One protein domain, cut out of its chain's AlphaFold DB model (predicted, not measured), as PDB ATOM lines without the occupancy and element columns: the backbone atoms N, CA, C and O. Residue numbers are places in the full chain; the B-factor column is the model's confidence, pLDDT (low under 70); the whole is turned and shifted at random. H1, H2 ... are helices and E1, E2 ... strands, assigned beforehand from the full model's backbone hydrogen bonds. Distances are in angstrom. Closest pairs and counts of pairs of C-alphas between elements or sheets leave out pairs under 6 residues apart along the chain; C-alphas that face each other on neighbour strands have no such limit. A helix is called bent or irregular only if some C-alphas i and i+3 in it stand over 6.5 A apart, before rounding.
ATOM      1  N   THR A   4      30.332 -49.241 -21.731       86.19
ATOM      2  CA  THR A   4      30.753 -47.935 -21.199       86.19
ATOM      3  C   THR A   4      31.957 -48.029 -20.263       86.19
ATOM      4  O   THR A   4      32.721 -47.078 -20.176       86.19
ATOM      5  N   ASN A   5      32.176 -49.182 -19.623       90.44
ATOM      6  CA  ASN A   5      33.320 -49.428 -18.744       90.44
ATOM      7  C   ASN A   5      34.493 -50.092 -19.479       90.44
ATOM      8  O   ASN A   5      35.456 -50.489 -18.830       90.44
ATOM      9  N   PHE A   6      34.424 -50.240 -20.808       90.88
ATOM     10  CA  PHE A   6      35.433 -50.939 -21.610       90.88
ATOM     11  C   PHE A   6      36.858 -50.452 -21.341       90.88
ATOM     12  O   PHE A   6      37.784 -51.257 -21.250       90.88
ATOM     13  N   GLU A   7      37.030 -49.145 -21.153       91.56
ATOM     14  CA  GLU A   7      38.337 -48.561 -20.875       91.56
ATOM     15  C   GLU A   7      38.955 -49.086 -19.569       91.56
ATOM     16  O   GLU A   7      40.142 -49.395 -19.530       91.56
ATOM     17  N   VAL A   8      38.162 -49.262 -18.514       92.12
ATOM     18  CA  VAL A   8      38.682 -49.751 -17.230       92.12
ATOM     19  C   VAL A   8      38.701 -51.278 -17.186       92.12
ATOM     20  O   VAL A   8      39.674 -51.876 -16.739       92.12
ATOM     21  N   ASP A   9      37.632 -51.918 -17.659       92.44
ATOM     22  CA  ASP A   9      37.425 -53.363 -17.519       92.44
ATOM     23  C   ASP A   9      38.230 -54.189 -18.527       92.44
ATOM     24  O   ASP A   9      38.452 -55.368 -18.281       92.44
ATOM     25  N   ILE A  10      38.654 -53.592 -19.645       92.75
ATOM     26  CA  ILE A  10      39.448 -54.267 -20.680       92.75
ATOM     27  C   ILE A  10      40.756 -53.521 -20.912       92.75
ATOM     28  O   ILE A  10      41.824 -54.111 -20.777       92.75
ATOM     29  N   VAL A  11      40.707 -52.222 -21.227       94.75
ATOM     30  CA  VAL A  11      41.918 -51.516 -21.674       94.75
ATOM     31  C   VAL A  11      42.955 -51.389 -20.561       94.75
ATOM     32  O   VAL A  11      44.109 -51.766 -20.757       94.75
ATOM     33  N   ALA A  12      42.548 -50.920 -19.384       93.38
ATOM     34  CA  ALA A  12      43.433 -50.804 -18.230       93.38
ATOM     35  C   ALA A  12      43.738 -52.163 -17.580       93.38
ATOM     36  O   ALA A  12      44.886 -52.422 -17.223       93.38
ATOM     37  N   ALA A  13      42.733 -53.035 -17.441       93.19
ATOM     38  CA  ALA A  13      42.887 -54.325 -16.765       93.19
ATOM     39  C   ALA A  13      43.761 -55.319 -17.550       93.19
ATOM     40  O   ALA A  13      44.644 -55.951 -16.975       93.19
ATOM     41  N   GLU A  14      43.544 -55.425 -18.862       94.38
ATOM     42  CA  GLU A  14      44.205 -56.416 -19.721       94.38
ATOM     43  C   GLU A  14      45.342 -55.807 -20.559       94.38
ATOM     44  O   GLU A  14      46.111 -56.522 -21.207       94.38
ATOM     45  N   GLY A  15      45.467 -54.476 -20.571       95.00
ATOM     46  CA  GLY A  15      46.496 -53.776 -21.338       95.00
ATOM     47  C   GLY A  15      46.312 -53.903 -22.852       95.00
ATOM     48  O   GLY A  15      47.300 -53.879 -23.590       95.00
ATOM     49  N   VAL A  16      45.075 -54.069 -23.331       96.00
ATOM     50  CA  VAL A  16      44.750 -54.208 -24.760       96.00
ATOM     51  C   VAL A  16      43.653 -53.244 -25.184       96.00
ATOM     52  O   VAL A  16      42.688 -53.030 -24.462       96.00
ATOM     53  N   HIS A  17      43.762 -52.685 -26.384       95.38
ATOM     54  CA  HIS A  17      42.732 -51.826 -26.963       95.38
ATOM     55  C   HIS A  17      42.395 -52.241 -28.395       95.38
ATOM     56  O   HIS A  17      43.098 -53.042 -29.011       95.38
ATOM     57  N   ILE A  18      41.307 -51.681 -28.921       95.56
ATOM     58  CA  ILE A  18      40.908 -51.853 -30.317       95.56
ATOM     59  C   ILE A  18      41.454 -50.676 -31.120       95.56
ATOM     60  O   ILE A  18      41.134 -49.524 -30.828       95.56
ATOM     61  N   VAL A  19      42.266 -50.967 -32.129       95.56
ATOM     62  CA  VAL A  19      42.708 -49.998 -33.140       95.56
ATOM     63  C   VAL A  19      41.765 -50.085 -34.328       95.56
ATOM     64  O   VAL A  19      41.314 -51.176 -34.660       95.56
ATOM     65  N   GLY A  20      41.472 -48.952 -34.971       95.12
ATOM     66  CA  GLY A  20      40.731 -48.924 -36.237       95.12
ATOM     67  C   GLY A  20      39.245 -49.262 -36.118       95.12
ATOM     68  O   GLY A  20      38.633 -49.747 -37.072       95.12
ATOM     69  N   TRP A  21      38.643 -49.005 -34.951       94.31
ATOM     70  CA  TRP A  21      37.188 -49.031 -34.827       94.31
ATOM     71  C   TRP A  21      36.561 -47.982 -35.768       94.31
ATOM     72  O   TRP A  21      37.027 -46.841 -35.768       94.31
ATOM     73  N   PRO A  22      35.522 -48.317 -36.560       93.69
ATOM     74  CA  PRO A  22      34.932 -47.366 -37.502       93.69
ATOM     75  C   PRO A  22      34.340 -46.132 -36.803       93.69
ATOM     76  O   PRO A  22      33.472 -46.260 -35.942       93.69
ATOM     77  N   GLU A  23      34.779 -44.933 -37.196       91.50
ATOM     78  CA  GLU A  23      34.421 -43.669 -36.528       91.50
ATOM     79  C   GLU A  23      32.923 -43.340 -36.594       91.50
ATOM     80  O   GLU A  23      32.368 -42.741 -35.674       91.50
ATOM     81  N   HIS A  24      32.239 -43.758 -37.665       90.81
ATOM     82  CA  HIS A  24      30.801 -43.531 -37.837       90.81
ATOM     83  C   HIS A  24      29.933 -44.442 -36.961       90.81
ATOM     84  O   HIS A  24      28.716 -44.255 -36.904       90.81
ATOM     85  N   ILE A  25      30.531 -45.429 -36.284       92.19
ATOM     86  CA  ILE A  25      29.804 -46.429 -35.509       92.19
ATOM     87  C   ILE A  25      30.043 -46.198 -34.017       92.19
ATOM     88  O   ILE A  25      31.165 -46.366 -33.537       92.19
ATOM     89  N   PRO A  26      28.995 -45.889 -33.234       91.75
ATOM     90  CA  PRO A  26      29.150 -45.703 -31.800       91.75
ATOM     91  C   PRO A  26      29.647 -46.992 -31.135       91.75
ATOM     92  O   PRO A  26      29.111 -48.077 -31.380       91.75
ATOM     93  N   PHE A  27      30.636 -46.860 -30.255       90.50
ATOM     94  CA  PHE A  27      31.183 -47.976 -29.492       90.50
ATOM     95  C   PHE A  27      30.207 -48.396 -28.381       90.50
ATOM     96  O   PHE A  27      30.161 -47.810 -27.299       90.50
ATOM     97  N   LYS A  28      29.361 -49.388 -28.668       89.56
ATOM     98  CA  LYS A  28      28.338 -49.907 -27.748       89.56
ATOM     99  C   LYS A  28      28.124 -51.403 -27.947       89.56
ATOM    100  O   LYS A  28      28.637 -51.988 -28.894       89.56
ATOM    101  N   SER A  29      27.319 -52.007 -27.074       85.75
ATOM    102  CA  SER A  29      26.934 -53.413 -27.214       85.75
ATOM    103  C   SER A  29      26.298 -53.685 -28.583       85.75
ATOM    104  O   SER A  29      25.404 -52.925 -28.973       85.75
ATOM    105  N   PRO A  30      26.657 -54.791 -29.267       84.44
ATOM    106  CA  PRO A  30      25.981 -55.234 -30.484       84.44
ATOM    107  C   PRO A  30      24.462 -55.349 -30.318       84.44
ATOM    108  O   PRO A  30      23.720 -54.962 -31.211       84.44
ATOM    109  N   SER A  31      23.978 -55.779 -29.144       86.06
ATOM    110  CA  SER A  31      22.535 -55.860 -28.855       86.06
ATOM    111  C   SER A  31      21.825 -54.502 -28.839       86.06
ATOM    112  O   SER A  31      20.613 -54.439 -29.019       86.06
ATOM    113  N   ALA A  32      22.563 -53.411 -28.624       87.44
ATOM    114  CA  ALA A  32      22.047 -52.047 -28.651       87.44
ATOM    115  C   ALA A  32      22.205 -51.386 -30.035       87.44
ATOM    116  O   ALA A  32      21.860 -50.210 -30.201       87.44
ATOM    117  N   MET A  33      22.773 -52.086 -31.024       89.50
ATOM    118  CA  MET A  33      22.890 -51.604 -32.398       89.50
ATOM    119  C   MET A  33      21.608 -51.917 -33.168       89.50
ATOM    120  O   MET A  33      21.211 -53.066 -33.305       89.50
ATOM    121  N   THR A  34      20.962 -50.875 -33.684       88.62
ATOM    122  CA  THR A  34      19.705 -50.977 -34.443       88.62
ATOM    123  C   THR A  34      19.928 -51.032 -35.953       88.62
ATOM    124  O   THR A  34      19.023 -51.391 -36.697       88.62
ATOM    125  N   THR A  35      21.122 -50.659 -36.415       92.06
ATOM    126  CA  THR A  35      21.458 -50.561 -37.836       92.06
ATOM    127  C   THR A  35      22.274 -51.775 -38.255       92.06
ATOM    128  O   THR A  35      23.452 -51.876 -37.913       92.06
ATOM    129  N   SER A  36      21.682 -52.673 -39.044       89.50
ATOM    130  CA  SER A  36      22.365 -53.880 -39.537       89.50
ATOM    131  C   SER A  36      23.622 -53.561 -40.351       89.50
ATOM    132  O   SER A  36      24.604 -54.293 -40.274       89.50
ATOM    133  N   GLN A  37      23.633 -52.433 -41.075       92.19
ATOM    134  CA  GLN A  37      24.815 -51.990 -41.819       92.19
ATOM    135  C   GLN A  37      26.019 -51.753 -40.901       92.19
ATOM    136  O   GLN A  37      27.128 -52.129 -41.258       92.19
ATOM    137  N   HIS A  38      25.814 -51.222 -39.691       93.75
ATOM    138  CA  HIS A  38      26.917 -51.023 -38.746       93.75
ATOM    139  C   HIS A  38      27.546 -52.357 -38.333       93.75
ATOM    140  O   HIS A  38      28.758 -52.447 -38.178       93.75
ATOM    141  N   ILE A  39      26.738 -53.409 -38.187       91.94
ATOM    142  CA  ILE A  39      27.240 -54.742 -37.840       91.94
ATOM    143  C   ILE A  39      28.113 -55.288 -38.977       91.94
ATOM    144  O   ILE A  39      29.206 -55.790 -38.716       91.94
ATOM    145  N   ASN A  40      27.667 -55.136 -40.229       93.50
ATOM    146  CA  ASN A  40      28.445 -55.539 -41.401       93.50
ATOM    147  C   ASN A  40      29.751 -54.747 -41.524       93.50
ATOM    148  O   ASN A  40      30.797 -55.335 -41.775       93.50
ATOM    149  N   ASP A  41      29.713 -53.433 -41.312       94.69
ATOM    150  CA  ASP A  41      30.897 -52.573 -41.383       94.69
ATOM    151  C   ASP A  41      31.921 -52.922 -40.296       94.69
ATOM    152  O   ASP A  41      33.117 -52.998 -40.579       94.69
ATOM    153  N   ILE A  42      31.461 -53.185 -39.064       94.38
ATOM    154  CA  ILE A  42      32.323 -53.700 -37.993       94.38
ATOM    155  C   ILE A  42      32.949 -55.014 -38.451       94.38
ATOM    156  O   ILE A  42      34.173 -55.131 -38.442       94.38
ATOM    157  N   TYR A  43      32.134 -55.983 -38.880       94.25
ATOM    158  CA  TYR A  43      32.618 -57.291 -39.322       94.25
ATOM    159  C   TYR A  43      33.679 -57.167 -40.421       94.25
ATOM    160  O   TYR A  43      34.759 -57.736 -40.283       94.25
ATOM    161  N   ASN A  44      33.409 -56.383 -41.464       95.94
ATOM    162  CA  ASN A  44      34.348 -56.159 -42.560       95.94
ATOM    163  C   ASN A  44      35.632 -55.484 -42.068       95.94
ATOM    164  O   ASN A  44      36.715 -55.896 -42.464       95.94
ATOM    165  N   SER A  45      35.537 -54.512 -41.154       96.31
ATOM    166  CA  SER A  45      36.718 -53.863 -40.575       96.31
ATOM    167  C   SER A  45      37.628 -54.868 -39.863       96.31
ATOM    168  O   SER A  45      38.841 -54.855 -40.070       96.31
ATOM    169  N   TRP A  46      37.056 -55.784 -39.076       96.31
ATOM    170  CA  TRP A  46      37.818 -56.857 -38.426       96.31
ATOM    171  C   TRP A  46      38.358 -57.874 -39.433       96.31
ATOM    172  O   TRP A  46      39.513 -58.284 -39.338       96.31
ATOM    173  N   HIS A  47      37.538 -58.274 -40.403       97.12
ATOM    174  CA  HIS A  47      37.902 -59.266 -41.410       97.12
ATOM    175  C   HIS A  47      39.056 -58.792 -42.304       97.12
ATOM    176  O   HIS A  47      39.960 -59.562 -42.616       97.12
ATOM    177  N   GLU A  48      39.057 -57.511 -42.669       96.62
ATOM    178  CA  GLU A  48      40.102 -56.867 -43.468       96.62
ATOM    179  C   GLU A  48      41.327 -56.449 -42.631       96.62
ATOM    180  O   GLU A  48      42.298 -55.928 -43.180       96.62
ATOM    181  N   GLY A  49      41.294 -56.637 -41.307       95.50
ATOM    182  CA  GLY A  49      42.372 -56.255 -40.385       95.50
ATOM    183  C   GLY A  49      42.483 -54.750 -40.111       95.50
ATOM    184  O   GLY A  49      43.414 -54.316 -39.427       95.50
ATOM    185  N   LYS A  50      41.536 -53.944 -40.606       96.12
ATOM    186  CA  LYS A  50      41.435 -52.512 -40.291       96.12
ATOM    187  C   LYS A  50      41.171 -52.315 -38.800       96.12
ATOM    188  O   LYS A  50      41.876 -51.536 -38.166       96.12
ATOM    189  N   ALA A  51      40.224 -53.075 -38.251       97.12
ATOM    190  CA  ALA A  51      40.018 -53.203 -36.818       97.12
ATOM    191  C   ALA A  51      40.797 -54.402 -36.271       97.12
ATOM    192  O   ALA A  51      40.690 -55.511 -36.793       97.12
ATOM    193  N   HIS A  52      41.568 -54.191 -35.207       96.88
ATOM    194  CA  HIS A  52      42.308 -55.266 -34.550       96.88
ATOM    195  C   HIS A  52      42.612 -54.949 -33.085       96.88
ATOM    196  O   HIS A  52      42.588 -53.797 -32.649       96.88
ATOM    197  N   TRP A  53      42.924 -55.996 -32.323       96.62
ATOM    198  CA  TRP A  53      43.444 -55.863 -30.966       96.62
ATOM    199  C   TRP A  53      44.920 -55.482 -30.997       96.62
ATOM    200  O   TRP A  53      45.720 -56.141 -31.662       96.62
ATOM    201  N   ALA A  54      45.289 -54.468 -30.222       97.00
ATOM    202  CA  ALA A  54      46.671 -54.072 -30.001       97.00
ATOM    203  C   ALA A  54      46.979 -54.043 -28.502       97.00
ATOM    204  O   ALA A  54      46.136 -53.670 -27.683       97.00
ATOM    205  N   ARG A  55      48.202 -54.437 -28.138       97.31
ATOM    206  CA  ARG A  55      48.693 -54.286 -26.764       97.31
ATOM    207  C   ARG A  55      49.140 -52.849 -26.556       97.31
ATOM    208  O   ARG A  55      49.859 -52.303 -27.389       97.31
ATOM    209  N   LEU A  56      48.763 -52.280 -25.420       96.19
ATOM    210  CA  LEU A  56      49.360 -51.047 -24.937       96.19
ATOM    211  C   LEU A  56      50.826 -51.300 -24.596       96.19
ATOM    212  O   LEU A  56      51.190 -52.316 -23.994       96.19
ATOM    213  N   THR A  57      51.677 -50.344 -24.944       96.56
ATOM    214  CA  THR A  57      53.034 -50.309 -24.408       96.56
ATOM    215  C   THR A  57      52.989 -50.054 -22.897       96.56
ATOM    216  O   THR A  57      52.041 -49.441 -22.392       96.56
ATOM    217  N   PRO A  58      54.032 -50.439 -22.140       95.69
ATOM    218  CA  PRO A  58      54.091 -50.153 -20.706       95.69
ATOM    219  C   PRO A  58      53.934 -48.660 -20.376       95.69
ATOM    220  O   PRO A  58      53.368 -48.300 -19.349       95.69
ATOM    221  N   VAL A  59      54.414 -47.776 -21.258       97.06
ATOM    222  CA  VAL A  59      54.304 -46.322 -21.088       97.06
ATOM    223  C   VAL A  59      52.859 -45.852 -21.249       97.06
ATOM    224  O   VAL A  59      52.386 -45.054 -20.440       97.06
ATOM    225  N   GLU A  60      52.149 -46.346 -22.264       95.56
ATOM    226  CA  GLU A  60      50.744 -45.992 -22.494       95.56
ATOM    227  C   GLU A  60      49.845 -46.529 -21.384       95.56
ATOM    228  O   GLU A  60      49.002 -45.789 -20.881       95.56
ATOM    229  N   LEU A  61      50.071 -47.770 -20.938       95.44
ATOM    230  CA  LEU A  61      49.320 -48.361 -19.834       95.44
ATOM    231  C   LEU A  61      49.533 -47.587 -18.524       95.44
ATOM    232  O   LEU A  61      48.574 -47.253 -17.833       95.44
ATOM    233  N   ASN A  62      50.779 -47.220 -18.207       96.00
ATOM    234  CA  ASN A  62      51.074 -46.395 -17.032       96.00
ATOM    235  C   ASN A  62      50.423 -45.008 -17.112       96.00
ATOM    236  O   ASN A  62      49.934 -44.492 -16.106       96.00
ATOM    237  N   ARG A  63      50.405 -44.395 -18.303       96.56
ATOM    238  CA  ARG A  63      49.732 -43.108 -18.519       96.56
ATOM    239  C   ARG A  63      48.221 -43.235 -18.327       96.56
ATOM    240  O   ARG A  63      47.636 -42.379 -17.668       96.56
ATOM    241  N   LEU A  64      47.618 -44.290 -18.871       95.00
ATOM    242  CA  LEU A  64      46.195 -44.582 -18.721       95.00
ATOM    243  C   LEU A  64      45.824 -44.749 -17.245       95.00
ATOM    244  O   LEU A  64      44.943 -44.046 -16.760       95.00
ATOM    245  N   ASN A  65      46.551 -45.598 -16.518       94.06
ATOM    246  CA  ASN A  65      46.302 -45.845 -15.097       94.06
ATOM    247  C   ASN A  65      46.450 -44.574 -14.256       94.06
ATOM    248  O   ASN A  65      45.615 -44.308 -13.399       94.06
ATOM    249  N   ARG A  66      47.461 -43.743 -14.541       95.62
ATOM    250  CA  ARG A  66      47.619 -42.450 -13.863       95.62
ATOM    251  C   ARG A  66      46.433 -41.521 -14.122       95.62
ATOM    252  O   ARG A  66      45.988 -40.858 -13.194       95.62
ATOM    253  N   ARG A  67      45.935 -41.448 -15.360       96.00
ATOM    254  CA  ARG A  67      44.757 -40.628 -15.677       96.00
ATOM    255  C   ARG A  67      43.527 -41.132 -14.922       96.00
ATOM    256  O   ARG A  67      42.874 -40.330 -14.275       96.00
ATOM    257  N   LEU A  68      43.268 -42.442 -14.950       93.44
ATOM    258  CA  LEU A  68      42.136 -43.037 -14.231       93.44
ATOM    259  C   LEU A  68      42.214 -42.776 -12.720       93.44
ATOM    260  O   LEU A  68      41.196 -42.476 -12.108       93.44
ATOM    261  N   GLN A  69      43.414 -42.820 -12.137       93.19
ATOM    262  CA  GLN A  69      43.621 -42.478 -10.731       93.19
ATOM    263  C   GLN A  69      43.312 -40.999 -10.441       93.19
ATOM    264  O   GLN A  69      42.639 -40.698  -9.463       93.19
ATOM    265  N   ILE A  70      43.770 -40.074 -11.293       94.50
ATOM    266  CA  ILE A  70      43.472 -38.638 -11.147       94.50
ATOM    267  C   ILE A  70      41.964 -38.386 -11.245       94.50
ATOM    268  O   ILE A  70      41.422 -37.616 -10.457       94.50
ATOM    269  N   ASP A  71      41.292 -39.033 -12.197       92.62
ATOM    270  CA  ASP A  71      39.847 -38.912 -12.376       92.62
ATOM    271  C   ASP A  71      39.101 -39.425 -11.132       92.62
ATOM    272  O   ASP A  71      38.207 -38.745 -10.630       92.62
ATOM    273  N   GLU A  72      39.518 -40.565 -10.574       90.38
ATOM    274  CA  GLU A  72      38.962 -41.115  -9.333       90.38
ATOM    275  C   GLU A  72      39.182 -40.181  -8.128       90.38
ATOM    276  O   GLU A  72      38.235 -39.894  -7.393       90.38
ATOM    277  N   GLU A  73      40.391 -39.637  -7.960       91.88
ATOM    278  CA  GLU A  73      40.724 -38.664  -6.906       91.88
ATOM    279  C   GLU A  73      39.939 -37.347  -7.052       91.88
ATOM    280  O   GLU A  73      39.583 -36.715  -6.055       91.88
ATOM    281  N   ALA A  74      39.619 -36.946  -8.286       92.75
ATOM    282  CA  ALA A  74      38.776 -35.792  -8.592       92.75
ATOM    283  C   ALA A  74      37.265 -36.080  -8.461       92.75
ATOM    284  O   ALA A  74      36.450 -35.173  -8.644       92.75
ATOM    285  N   GLY A  75      36.873 -37.325  -8.163       87.12
ATOM    286  CA  GLY A  75      35.474 -37.752  -8.087       87.12
ATOM    287  C   GLY A  75      34.779 -37.871  -9.449       87.12
ATOM    288  O   GLY A  75      33.549 -37.916  -9.512       87.12
TER     289      GLY A  75
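What this domain is: This is residues 4 to 75 of the 92 residues of an uncharacterized protein of Dendrothele bispora (strain CBS 962.96) (UniProt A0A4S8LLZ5). The model is an open U: a small ribbon of two short strands, E1 and E2, makes the base, and two helices, H2 and H3, stand at its two ends as the arms. H1 stands between the arms, on the side of H3, and a long loop, residues 20 to 35, runs from E1 to the far end of H2; residues 69 to 75, of which 69 to 73 belong to H3, stick out. The printed part has 72 residues with three named helices and two named strands, in the order H1, E1, H2, E2, H3; the sheet's order is E1 - E2, antiparallel, and the class is mostly helix. The whole is loose, with a radius of gyration of the C-alphas of 14.4 A, and elongated, its C-alphas spanning 40 by 26 by 17 A.

How they stand to each other: The sheet is made of E1, residues 16 to 19, and E2, residues 52 to 55, antiparallel neighbours with 140 degrees between their N-to-C directions. The C-alphas of Val 16 and Arg 55 face each other at 4.4 A, and those of Val 19 and His 52 at 5.5 A. Across the pair, N 17 and O 54 are within hydrogen-bond range at 2.9 A, and so are N 52 and O 19 at 3.1 A. H1, residues 4 to 14, comes closest to E1 with the C-alphas of Val 11 and His 17, 5.4 A apart, and the centres of H1 and E1 are 10.2 A apart. H1 and H3, residues 58 to 73, only just touch, with 3 pairs of C-alphas within 8 A; H3 does so with residues 61 to 65 alone. The closest C-alphas of the two are those of Ala 12 and Asn 65, 6.5 A apart. H1 and H3 stand at a steep tilt of 46 degrees, opposite ways. H2, residues 36 to 47, touches no helix. Its closest C-alphas to E2 are those of Trp 46 and His 52, 6.1 A apart. H1 and H2, H1 and E2, E1 and H3, and H2 and H3 are apart. In H2 and H3 every O i to N i+4 pair is within hydrogen-bond range; in H1 it is 4 of 7.

Where its parts are: E1 measures 9.6 A from C-alpha 16 to C-alpha 19, and E2 measures 10.1 A from C-alpha 52 to C-alpha 55. C-alpha 16 stands at (44.750, -54.208, -24.760). H3 is the longest helix, 16 residues and 22.4 A, from C-alpha 58 to C-alpha 73 at (40.724, -38.664, -6.906). H2 has 12 residues and measures 16.6 A. H1 has 11 residues and measures 16.0 A, beginning at C-alpha 4 at (30.753, -47.935, -21.199). H1 is irregular: C-alphas 4 and 7 are 7.6 A apart, where about 5 A is found in a regular helix.

The domain as a whole: The two C-alphas farthest apart are those of Glu 48 and Glu 73, 40.8 A, while those of Thr 4 and Gly 75, the first and last printed, are 17.3 A apart. The link from E1 to H2 is long, 16 residues, and those from H1 to E1, from H2 to E2 and from E2 to H3 are tight. The C-alphas of residues 20 to 35, a stretch with no named element, lie 7 to 20 A from the mean of all C-alphas. Residues 69 to 75 stand free. The printed part has no cut. The mean pLDDT of the printed part is 93.4, and no printed residue is under 70.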